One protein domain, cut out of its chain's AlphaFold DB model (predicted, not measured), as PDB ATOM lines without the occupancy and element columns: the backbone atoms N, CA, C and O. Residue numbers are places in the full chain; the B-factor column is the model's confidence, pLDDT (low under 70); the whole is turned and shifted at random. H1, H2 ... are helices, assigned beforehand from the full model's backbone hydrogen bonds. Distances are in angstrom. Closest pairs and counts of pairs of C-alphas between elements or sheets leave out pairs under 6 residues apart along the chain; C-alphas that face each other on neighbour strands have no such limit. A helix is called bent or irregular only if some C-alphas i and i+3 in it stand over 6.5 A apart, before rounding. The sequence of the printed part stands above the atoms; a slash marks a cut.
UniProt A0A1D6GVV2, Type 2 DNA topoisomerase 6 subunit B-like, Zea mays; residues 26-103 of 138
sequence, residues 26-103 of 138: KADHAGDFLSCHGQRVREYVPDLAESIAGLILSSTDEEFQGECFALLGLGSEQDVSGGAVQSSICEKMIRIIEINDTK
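This is residues 26 to 103 of the 138 residues of the protein "Type 2 DNA topoisomerase 6 subunit B-like" of Zea mays (UniProt A0A1D6GVV2). One long helix, H4, runs along most of an elongated body, and H1 and H2, one after the other along the chain, run back beside it the opposite way. At the end of the body where H2 ends and H4 begins, the shorter helix H3 folds back and packs on parts of both H2 and H4, while residues 58 to 63, around the turn from H2 to H3, stick out there. The printed part has 78 residues with four named helices, in the order H1, H2, H3, H4 along the chain, and no named strand, and its class is all helix. The whole is loose, with a radius of gyration of the C-alphas of 14.4 A, and the C-alphas span 42 by 21 by 18 A along their three main axes.

H4, residues 82 to 102, is the longest helix and the hub, touching three other helices. H2, residues 45 to 58, touches it with 17 pairs of C-alphas within 8 A, and the closest are those of Ala 53 and Gln 86, 5.2 A apart. H2 and H4 run opposite ways at a steep tilt of 41 degrees. H1, residues 36 to 43, touches H4, and on the side of H4 residues 94 to 101 alone take part. The closest C-alphas of H1 and H4 are those of Gly 38 and Asp 101, 5.9 A apart. H1 and H4 run opposite ways at a shallow tilt of 5 degrees. H1 and H2 meet only through their link. H3, residues 62 to 72, touches H4, on whose side residues 85 to 89 alone take part, and the closest C-alphas are those of Leu 72 and Ser 88, 6.3 A apart. H3 and H4 run the same way at a steep tilt of 44 degrees. H2 and H3 form a helical hairpin, opposite ways at a shallow tilt of 30 degrees. H2 touches H3 with residues 56 to 57 alone, and the closest C-alphas are those of Ile 56 and Gln 65, 6.0 A apart. H2, H3 and H4 make a bundle, a group of helices that touch one another. H1 and H3 are apart. In H1, H2, H3 and H4 every O i to N i+4 pair is within hydrogen-bond range.

H4 begins at C-alpha 82, at (48.927, 35.231, -48.924), and ends at C-alpha 102, at (50.640, 20.291, -21.967), 30.9 A from first to last C-alpha. H2, from Val 45 to Ser 58, is 19.5 A long. H3, from Glu 62 to Leu 72, is 15.1 A long. H1, from Cys 36 to Glu 43, is 10.9 A long and begins with C-alpha 36 at (50.096, 11.575, -30.063). No helix is bent.

The two C-alphas farthest apart are those of Lys 26 and Thr 60, 44.3 A. The C-alphas of the first and last printed residues, Lys 26 and Lys 103, are 12.5 A apart. The printed part runs from residue 26 to residue 103 of a chain of 138 residues and has no cut. The links from H1 to H2, with 1 residue between them, and from H2 to H3, with 3, are tight. The link from H3 to H4, with 9 residues, is short, and no link between helices is long. The mean pLDDT of the printed part is 85.6. Nine residues are under 70: residues 30 to 31, residues 76 to 80, in the link from H3 to H4, and residues 102 to 103, of which 102 belongs to H4.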
ATOM      1  N   LYS A  26      61.116  19.715 -20.535       77.19
ATOM      2  CA  LYS A  26      59.847  19.507 -21.245       77.19
ATOM      3  C   LYS A  26      59.075  20.817 -21.433       77.19
ATOM      4  O   LYS A  26      58.450  20.996 -22.470       77.19
ATOM      5  N   ALA A  27      59.117  21.721 -20.455       74.75
ATOM      6  CA  ALA A  27      58.459  23.022 -20.554       74.75
ATOM      7  C   ALA A  27      59.130  23.933 -21.598       74.75
ATOM      8  O   ALA A  27      58.430  24.559 -22.391       74.75
ATOM      9  N   ASP A  28      60.465  23.961 -21.637       77.50
ATOM     10  CA  ASP A  28      61.231  24.770 -22.599       77.50
ATOM     11  C   ASP A  28      61.095  24.248 -24.044       77.50
ATOM     12  O   ASP A  28      61.216  25.014 -24.999       77.50
ATOM     13  N   HIS A  29      60.792  22.954 -24.197       74.62
ATOM     14  CA  HIS A  29      60.653  22.251 -25.476       74.62
ATOM     15  C   HIS A  29      59.244  21.676 -25.690       74.62
ATOM     16  O   HIS A  29      59.085  20.617 -26.295       74.62
ATOM     17  N   ALA A  30      58.201  22.348 -25.195       66.94
ATOM     18  CA  ALA A  30      56.827  21.832 -25.236       66.94
ATOM     19  C   ALA A  30      56.356  21.424 -26.650       66.94
ATOM     20  O   ALA A  30      55.627  20.445 -26.790       66.94
ATOM     21  N   GLY A  31      56.831  22.112 -27.696       65.06
ATOM     22  CA  GLY A  31      56.537  21.785 -29.097       65.06
ATOM     23  C   GLY A  31      57.153  20.486 -29.625       65.06
ATOM     24  O   GLY A  31      56.652  19.934 -30.609       65.06
ATOM     25  N   ASP A  32      58.196  19.976 -28.963       71.31
ATOM     26  CA  ASP A  32      58.861  18.709 -29.295       71.31
ATOM     27  C   ASP A  32      58.238  17.515 -28.546       71.31
ATOM     28  O   ASP A  32      58.412  16.366 -28.951       71.31
ATOM     29  N   PHE A  33      57.487  17.776 -27.467       74.12
ATOM     30  CA  PHE A  33      56.876  16.767 -26.591       74.12
ATOM     31  C   PHE A  33      55.343  16.804 -26.621       74.12
ATOM     32  O   PHE A  33      54.700  16.683 -25.574       74.12
ATOM     33  N   LEU A  34      54.771  16.964 -27.813       81.00
ATOM     34  CA  LEU A  34      53.332  16.813 -28.015       81.00
ATOM     35  C   LEU A  34      52.904  15.362 -27.763       81.00
ATOM     36  O   LEU A  34      53.612  14.415 -28.113       81.00
ATOM     37  N   SER A  35      51.715  15.183 -27.200       81.75
ATOM     38  CA  SER A  35      51.029  13.902 -27.191       81.75
ATOM     39  C   SER A  35      50.769  13.441 -28.624       81.75
ATOM     40  O   SER A  35      50.721  14.233 -29.572       81.75
ATOM     41  N   CYS A  36      50.521  12.145 -28.787       81.81
ATOM     42  CA  CYS A  36      50.096  11.575 -30.063       81.81
ATOM     43  C   CYS A  36      48.879  12.322 -30.658       81.81
ATOM     44  O   CYS A  36      48.746  12.435 -31.877       81.81
ATOM     45  N   HIS A  37      47.992  12.850 -29.803       83.31
ATOM     46  CA  HIS A  37      46.777  13.532 -30.221       83.31
ATOM     47  C   HIS A  37      47.123  14.936 -30.708       83.31
ATOM     48  O   HIS A  37      46.734  15.309 -31.814       83.31
ATOM     49  N   GLY A  38      47.933  15.672 -29.941       84.38
ATOM     50  CA  GLY A  38      48.478  16.964 -30.352       84.38
ATOM     51  C   GLY A  38      49.247  16.869 -31.671       84.38
ATOM     52  O   GLY A  38      49.089  17.724 -32.542       84.38
ATOM     53  N   GLN A  39      50.002  15.786 -31.873       85.19
ATOM     54  CA  GLN A  39      50.723  15.535 -33.116       85.19
ATOM     55  C   GLN A  39      49.781  15.286 -34.302       85.19
ATOM     56  O   GLN A  39      49.942  15.934 -35.334       85.19
ATOM     57  N   ARG A  40      48.749  14.442 -34.150       85.56
ATOM     58  CA  ARG A  40      47.737  14.227 -35.204       85.56
ATOM     59  C   ARG A  40      46.980  15.502 -35.551       85.56
ATOM     60  O   ARG A  40      46.760  15.781 -36.721       85.56
ATOM     61  N   VAL A  41      46.584  16.298 -34.559       87.25
ATOM     62  CA  VAL A  41      45.895  17.572 -34.817       87.25
ATOM     63  C   VAL A  41      46.818  18.541 -35.562       87.25
ATOM     64  O   VAL A  41      46.371  19.216 -36.491       87.25
ATOM     65  N   ARG A  42      48.113  18.571 -35.217       89.25
ATOM     66  CA  ARG A  42      49.121  19.408 -35.881       89.25
ATOM     67  C   ARG A  42      49.290  19.083 -37.368       89.25
ATOM     68  O   ARG A  42      49.547  20.004 -38.138       89.25
ATOM     69  N   GLU A  43      49.112  17.829 -37.787       90.38
ATOM     70  CA  GLU A  43      49.202  17.427 -39.204       90.38
ATOM     71  C   GLU A  43      48.170  18.133 -40.095       90.38
ATOM     72  O   GLU A  43      48.463  18.419 -41.252       90.38
ATOM     73  N   TYR A  44      46.996  18.476 -39.555       91.56
ATOM     74  CA  TYR A  44      45.928  19.152 -40.301       91.56
ATOM     75  C   TYR A  44      46.052  20.680 -40.317       91.56
ATOM     76  O   TYR A  44      45.334  21.356 -41.056       91.56
ATOM     77  N   VAL A  45      46.932  21.253 -39.491       94.75
ATOM     78  CA  VAL A  45      47.071  22.711 -39.364       94.75
ATOM     79  C   VAL A  45      47.451  23.393 -40.683       94.75
ATOM     80  O   VAL A  45      46.843  24.422 -40.970       94.75
ATOM     81  N   PRO A  46      48.389  22.878 -41.506       94.50
ATOM     82  CA  PRO A  46      48.766  23.534 -42.759       94.50
ATOM     83  C   PRO A  46      47.591  23.707 -43.729       94.50
ATOM     84  O   PRO A  46      47.378  24.814 -44.229       94.50
ATOM     85  N   ASP A  47      46.800  22.650 -43.924       95.38
ATOM     86  CA  ASP A  47      45.653  22.635 -44.842       95.38
ATOM     87  C   ASP A  47      44.523  23.546 -44.342       95.38
ATOM     88  O   ASP A  47      43.880  24.275 -45.106       95.38
ATOM     89  N   LEU A  48      44.285  23.541 -43.025       95.56
ATOM     90  CA  LEU A  48      43.291  24.413 -42.407       95.56
ATOM     91  C   LEU A  48      43.727  25.882 -42.468       95.56
ATOM     92  O   LEU A  48      42.915  26.751 -42.786       95.56
ATOM     93  N   ALA A  49      45.007  26.167 -42.226       96.06
ATOM     94  CA  ALA A  49      45.563  27.509 -42.350       96.06
ATOM     95  C   ALA A  49      45.480  28.024 -43.792       96.06
ATOM     96  O   ALA A  49      45.132  29.186 -43.996       96.06
ATOM     97  N   GLU A  50      45.741  27.168 -44.787       95.62
ATOM     98  CA  GLU A  50      45.562  27.499 -46.205       95.62
ATOM     99  C   GLU A  50      44.102  27.842 -46.515       95.62
ATOM    100  O   GLU A  50      43.817  28.882 -47.107       95.62
ATOM    101  N   SER A  51      43.170  27.011 -46.046       96.94
ATOM    102  CA  SER A  51      41.736  27.215 -46.260       96.94
ATOM    103  C   SER A  51      41.246  28.529 -45.645       96.94
ATOM    104  O   SER A  51      40.540  29.296 -46.301       96.94
ATOM    105  N   ILE A  52      41.648  28.833 -44.406       96.00
ATOM    106  CA  ILE A  52      41.273  30.080 -43.720       96.00
ATOM    107  C   ILE A  52      41.924  31.291 -44.395       96.00
ATOM    108  O   ILE A  52      41.249  32.292 -44.625       96.00
ATOM    109  N   ALA A  53      43.209  31.209 -44.757       94.69
ATOM    110  CA  ALA A  53      43.883  32.284 -45.481       94.69
ATOM    111  C   ALA A  53      43.198  32.559 -46.827       94.69
ATOM    112  O   ALA A  53      42.941  33.715 -47.161       94.69
ATOM    113  N   GLY A  54      42.828  31.506 -47.559       94.06
ATOM    114  CA  GLY A  54      42.053  31.609 -48.791       94.06
ATOM    115  C   GLY A  54      40.695  32.277 -48.576       94.06
ATOM    116  O   GLY A  54      40.324  33.160 -49.344       94.06
ATOM    117  N   LEU A  55      39.971  31.929 -47.506       95.38
ATOM    118  CA  LEU A  55      38.703  32.579 -47.152       95.38
ATOM    119  C   LEU A  55      38.878  34.076 -46.862       95.38
ATOM    120  O   LEU A  55      38.111  34.885 -47.377       95.38
ATOM    121  N   ILE A  56      39.905  34.458 -46.097       93.38
ATOM    122  CA  ILE A  56      40.193  35.868 -45.789       93.38
ATOM    123  C   ILE A  56      40.519  36.635 -47.074       93.38
ATOM    124  O   ILE A  56      39.899  37.656 -47.370       93.38
ATOM    125  N   LEU A  57      41.452  36.121 -47.877       90.94
ATOM    126  CA  LEU A  57      41.948  36.794 -49.082       90.94
ATOM    127  C   LEU A  57      40.929  36.819 -50.230       90.94
ATOM    128  O   LEU A  57      40.993  37.704 -51.078       90.94
ATOM    129  N   SER A  58      40.000  35.862 -50.270       92.88
ATOM    130  CA  SER A  58      38.922  35.824 -51.269       92.88
ATOM    131  C   SER A  58      37.721  36.701 -50.916       92.88
ATOM    132  O   SER A  58      36.863  36.922 -51.773       92.88
ATOM    133  N   SER A  59      37.649  37.209 -49.682       93.62
ATOM    134  CA  SER A  59      36.588  38.122 -49.270       93.62
ATOM    135  C   SER A  59      36.635  39.426 -50.070       93.62
ATOM    136  O   SER A  59      37.698  39.995 -50.301       93.62
ATOM    137  N   THR A  60      35.466  39.925 -50.465       93.38
ATOM    138  CA  THR A  60      35.308  41.264 -51.056       93.38
ATOM    139  C   THR A  60      35.091  42.350 -50.003       93.38
ATOM    140  O   THR A  60      34.957  43.518 -50.351       93.38
ATOM    141  N   ASP A  61      34.966  41.960 -48.734       95.38
ATOM    142  CA  ASP A  61      34.756  42.860 -47.606       95.38
ATOM    143  C   ASP A  61      36.112  43.307 -47.036       95.38
ATOM    144  O   ASP A  61      36.821  42.533 -46.385       95.38
ATOM    145  N   GLU A  62      36.473  44.559 -47.321       90.62
ATOM    146  CA  GLU A  62      37.731  45.174 -46.885       90.62
ATOM    147  C   GLU A  62      37.786  45.391 -45.363       90.62
ATOM    148  O   GLU A  62      38.868  45.320 -44.779       90.62
ATOM    149  N   GLU A  63      36.640  45.614 -44.704       92.56
ATOM    150  CA  GLU A  63      36.569  45.758 -43.244       92.56
ATOM    151  C   GLU A  63      36.895  44.417 -42.585       92.56
ATOM    152  O   GLU A  63      37.792  44.336 -41.745       92.56
ATOM    153  N   PHE A  64      36.269  43.339 -43.067       93.44
ATOM    154  CA  PHE A  64      36.565  41.982 -42.612       93.44
ATOM    155  C   PHE A  64      38.040  41.598 -42.813       93.44
ATOM    156  O   PHE A  64      38.667  41.042 -41.907       93.44
ATOM    157  N   GLN A  65      38.616  41.890 -43.985       92.25
ATOM    158  CA  GLN A  65      40.036  41.626 -44.245       92.25
ATOM    159  C   GLN A  65      40.942  42.409 -43.295       92.25
ATOM    160  O   GLN A  65      41.865  41.831 -42.714       92.25
ATOM    161  N   GLY A  66      40.656  43.697 -43.100       90.06
ATOM    162  CA  GLY A  66      41.402  44.562 -42.192       90.06
ATOM    163  C   GLY A  66      41.368  44.068 -40.746       90.06
ATOM    164  O   GLY A  66      42.417  43.984 -40.104       90.06
ATOM    165  N   GLU A  67      40.197  43.668 -40.248       93.25
ATOM    166  CA  GLU A  67      40.049  43.080 -38.912       93.25
ATOM    167  C   GLU A  67      40.819  41.764 -38.773       93.25
ATOM    168  O   GLU A  67      41.511  41.545 -37.773       93.25
ATOM    169  N   CYS A  68      40.756  40.899 -39.790       93.56
ATOM    170  CA  CYS A  68      41.499  39.643 -39.799       93.56
ATOM    171  C   CYS A  68      43.012  39.884 -39.774       93.56
ATOM    172  O   CYS A  68      43.720  39.245 -38.994       93.56
ATOM    173  N   PHE A  69      43.524  40.820 -40.574       91.38
ATOM    174  CA  PHE A  69      44.943  41.172 -40.553       91.38
ATOM    175  C   PHE A  69      45.356  41.742 -39.197       91.38
ATOM    176  O   PHE A  69      46.348  41.280 -38.628       91.38
ATOM    177  N   ALA A  70      44.548  42.630 -38.614       91.31
ATOM    178  CA  ALA A  70      44.791  43.161 -37.277       91.31
ATOM    179  C   ALA A  70      44.844  42.051 -36.208       91.31
ATOM    180  O   ALA A  70      45.776  42.017 -35.401       91.31
ATOM    181  N   LEU A  71      43.910  41.094 -36.233       92.31
ATOM    182  CA  LEU A  71      43.884  39.943 -35.317       92.31
ATOM    183  C   LEU A  71      45.102  39.018 -35.500       92.31
ATOM    184  O   LEU A  71      45.666  38.469 -34.541       92.31
ATOM    185  N   LEU A  72      45.533  38.850 -36.749       91.56
ATOM    186  CA  LEU A  72      46.725  38.088 -37.100       91.56
ATOM    187  C   LEU A  72      48.024  38.843 -36.792       91.56
ATOM    188  O   LEU A  72      49.088  38.227 -36.818       91.56
ATOM    189  N   GLY A  73      47.949  40.125 -36.420       89.12
ATOM    190  CA  GLY A  73      49.111  40.982 -36.184       89.12
ATOM    191  C   GLY A  73      49.855  41.346 -37.470       89.12
ATOM    192  O   GLY A  73      51.028  41.710 -37.420       89.12
ATOM    193  N   LEU A  74      49.190  41.212 -38.616       85.50
ATOM    194  CA  LEU A  74      49.692  41.601 -39.924       85.50
ATOM    195  C   LEU A  74      49.294  43.066 -40.132       85.50
ATOM    196  O   LEU A  74      48.132  43.429 -39.962       85.50
ATOM    197  N   GLY A  75      50.273  43.930 -40.408       72.75
ATOM    198  CA  GLY A  75      50.026  45.359 -40.607       72.75
ATOM    199  C   GLY A  75      48.985  45.612 -41.703       72.75
ATOM    200  O   GLY A  75      48.861  44.829 -42.641       72.75
ATOM    201  N   SER A  76      48.246  46.715 -41.592       63.81
ATOM    202  CA  SER A  76      47.087  47.024 -42.441       63.81
ATOM    203  C   SER A  76      47.412  47.399 -43.893       63.81
ATOM    204  O   SER A  76      46.494  47.734 -44.635       63.81
ATOM    205  N   GLU A  77      48.675  47.395 -44.329       55.22
ATOM    206  CA  GLU A  77      49.057  48.018 -45.600       55.22
ATOM    207  C   GLU A  77      49.776  47.079 -46.581       55.22
ATOM    208  O   GLU A  77      50.929  46.687 -46.418       55.22
ATOM    209  N   GLN A  78      49.038  46.805 -47.659       53.28
ATOM    210  CA  GLN A  78      49.449  46.785 -49.068       53.28
ATOM    211  C   GLN A  78      50.364  45.660 -49.583       53.28
ATOM    212  O   GLN A  78      50.343  45.428 -50.786       53.28
ATOM    213  N   ASP A  79      51.057  44.899 -48.729       58.75
ATOM    214  CA  ASP A  79      51.932  43.792 -49.179       58.75
ATOM    215  C   ASP A  79      51.852  42.538 -48.287       58.75
ATOM    216  O   ASP A  79      52.817  41.789 -48.100       58.75
ATOM    217  N   VAL A  80      50.672  42.268 -47.723       63.31
ATOM    218  CA  VAL A  80      50.433  40.997 -47.031       63.31
ATOM    219  C   VAL A  80      50.305  39.893 -48.082       63.31
ATOM    220  O   VAL A  80      49.225  39.587 -48.582       63.31
ATOM    221  N   SER A  81      51.443  39.294 -48.437       71.94
ATOM    222  CA  SER A  81      51.498  38.062 -49.225       71.94
ATOM    223  C   SER A  81      50.565  37.020 -48.608       71.94
ATOM    224  O   SER A  81      50.564  36.836 -47.389       71.94
ATOM    225  N   GLY A  82      49.806  36.290 -49.430       73.06
ATOM    226  CA  GLY A  82      48.927  35.231 -48.924       73.06
ATOM    227  C   GLY A  82      49.669  34.182 -48.088       73.06
ATOM    228  O   GLY A  82      49.119  33.657 -47.120       73.06
ATOM    229  N   GLY A  83      50.964  33.981 -48.363       81.12
ATOM    230  CA  GLY A  83      51.836  33.143 -47.541       81.12
ATOM    231  C   GLY A  83      52.079  33.690 -46.128       81.12
ATOM    232  O   GLY A  83      52.238  32.904 -45.200       81.12
ATOM    233  N   ALA A  84      52.061  35.011 -45.922       86.88
ATOM    234  CA  ALA A  84      52.200  35.626 -44.598       86.88
ATOM    235  C   ALA A  84      50.939  35.428 -43.738       86.88
ATOM    236  O   ALA A  84      51.048  35.154 -42.543       86.88
ATOM    237  N   VAL A  85      49.752  35.491 -44.357       90.81
ATOM    238  CA  VAL A  85      48.470  35.183 -43.695       90.81
ATOM    239  C   VAL A  85      48.443  33.730 -43.243       90.81
ATOM    240  O   VAL A  85      48.238  33.455 -42.062       90.81
ATOM    241  N   GLN A  86      48.724  32.808 -44.169       93.69
ATOM    242  CA  GLN A  86      48.768  31.378 -43.881       93.69
ATOM    243  C   GLN A  86      49.791  31.052 -42.786       93.69
ATOM    244  O   GLN A  86      49.468  30.326 -41.847       93.69
ATOM    245  N   SER A  87      51.000  31.616 -42.870       93.25
ATOM    246  CA  SER A  87      52.058  31.368 -41.881       93.25
ATOM    247  C   SER A  87      51.664  31.875 -40.492       93.25
ATOM    248  O   SER A  87      51.799  31.134 -39.523       93.25
ATOM    249  N   SER A  88      51.089  33.079 -40.391       94.06
ATOM    250  CA  SER A  88      50.617  33.626 -39.109       94.06
ATOM    251  C   SER A  88      49.516  32.763 -38.478       94.06
ATOM    252  O   SER A  88      49.553  32.485 -37.276       94.06
ATOM    253  N   ILE A  89      48.556  32.284 -39.280       95.31
ATOM    254  CA  ILE A  89      47.505  31.368 -38.807       95.31
ATOM    255  C   ILE A  89      48.124  30.051 -38.323       95.31
ATOM    256  O   ILE A  89      47.825  29.607 -37.214       95.31
ATOM    257  N   CYS A  90      49.013  29.459 -39.123       94.94
ATOM    258  CA  CYS A  90      49.686  28.200 -38.813       94.94
ATOM    259  C   CYS A  90      50.468  28.290 -37.492       94.94
ATOM    260  O   CYS A  90      50.257  27.480 -36.590       94.94
ATOM    261  N   GLU A  91      51.297  29.325 -37.325       93.69
ATOM    262  CA  GLU A  91      52.073  29.559 -36.102       93.69
ATOM    263  C   GLU A  91      51.180  29.718 -34.863       93.69
ATOM    264  O   GLU A  91      51.455  29.134 -33.811       93.69
ATOM    265  N   LYS A  92      50.083  30.480 -34.975       94.12
ATOM    266  CA  LYS A  92      49.137  30.679 -33.866       94.12
ATOM    267  C   LYS A  92      48.433  29.380 -33.480       94.12
ATOM    268  O   LYS A  92      48.305  29.097 -32.290       94.12
ATOM    269  N   MET A  93      47.999  28.589 -34.458       94.31
ATOM    270  CA  MET A  93      47.345  27.303 -34.211       94.31
ATOM    271  C   MET A  93      48.296  26.295 -33.565       94.31
ATOM    272  O   MET A  93      47.922  25.677 -32.569       94.31
ATOM    273  N   ILE A  94      49.531  26.174 -34.069       91.44
ATOM    274  CA  ILE A  94      50.557  25.301 -33.481       91.44
ATOM    275  C   ILE A  94      50.793  25.679 -32.018       91.44
ATOM    276  O   ILE A  94      50.691  24.819 -31.148       91.44
ATOM    277  N   ARG A  95      50.993  26.968 -31.723       89.94
ATOM    278  CA  ARG A  95      51.191  27.436 -30.344       89.94
ATOM    279  C   ARG A  95      50.022  27.064 -29.424       89.94
ATOM    280  O   ARG A  95      50.238  26.699 -28.272       89.94
ATOM    281  N   ILE A  96      48.782  27.180 -29.900       89.56
ATOM    282  CA  ILE A  96      47.596  26.813 -29.108       89.56
ATOM    283  C   ILE A  96      47.571  25.306 -28.832       89.56
ATOM    284  O   ILE A  96      47.254  24.910 -27.712       89.56
ATOM    285  N   ILE A  97      47.921  24.478 -29.821       88.81
ATOM    286  CA  ILE A  97      48.017  23.023 -29.646       88.81
ATOM    287  C   ILE A  97      49.061  22.696 -28.574       88.81
ATOM    288  O   ILE A  97      48.742  21.977 -27.638       88.81
ATOM    289  N   GLU A  98      50.254  23.287 -28.640       86.44
ATOM    290  CA  GLU A  98      51.332  23.065 -27.660       86.44
ATOM    291  C   GLU A  98      50.920  23.419 -26.222       86.44
ATOM    292  O   GLU A  98      51.183  22.672 -25.275       86.44
ATOM    293  N   ILE A  99      50.228  24.546 -26.041       84.25
ATOM    294  CA  ILE A  99      49.760  24.990 -24.720       84.25
ATOM    295  C   ILE A  99      48.632  24.092 -24.195       84.25
ATOM    296  O   ILE A  99      48.582  23.793 -23.003       84.25
ATOM    297  N   ASN A 100      47.712  23.667 -25.061       83.88
ATOM    298  CA  ASN A 100      46.563  22.861 -24.650       83.88
ATOM    299  C   ASN A 100      46.918  21.392 -24.412       83.88
ATOM    300  O   ASN A 100      46.285  20.748 -23.580       83.88
ATOM    301  N   ASP A 101      47.920  20.882 -25.121       82.38
ATOM    302  CA  ASP A 101      48.399  19.506 -25.006       82.38
ATOM    303  C   ASP A 101      49.216  19.278 -23.722       82.38
ATOM    304  O   ASP A 101      49.169  18.210 -23.117       82.38
ATOM    305  N   THR A 102      49.907  20.318 -23.245       69.44
ATOM    306  CA  THR A 102      50.640  20.291 -21.967       69.44
ATOM    307  C   THR A 102      49.762  20.554 -20.747       69.44
ATOM    308  O   THR A 102      50.190  20.307 -19.614       69.44
ATOM    309  N   LYS A 103      48.537  21.049 -20.949       67.50
ATOM    310  CA  LYS A 103      47.566  21.231 -19.876       67.50
ATOM    311  C   LYS A 103      46.990  19.863 -19.521       67.50
ATOM    312  O   LYS A 103      46.330  19.237 -20.342       67.50
TER     313      LYS A 103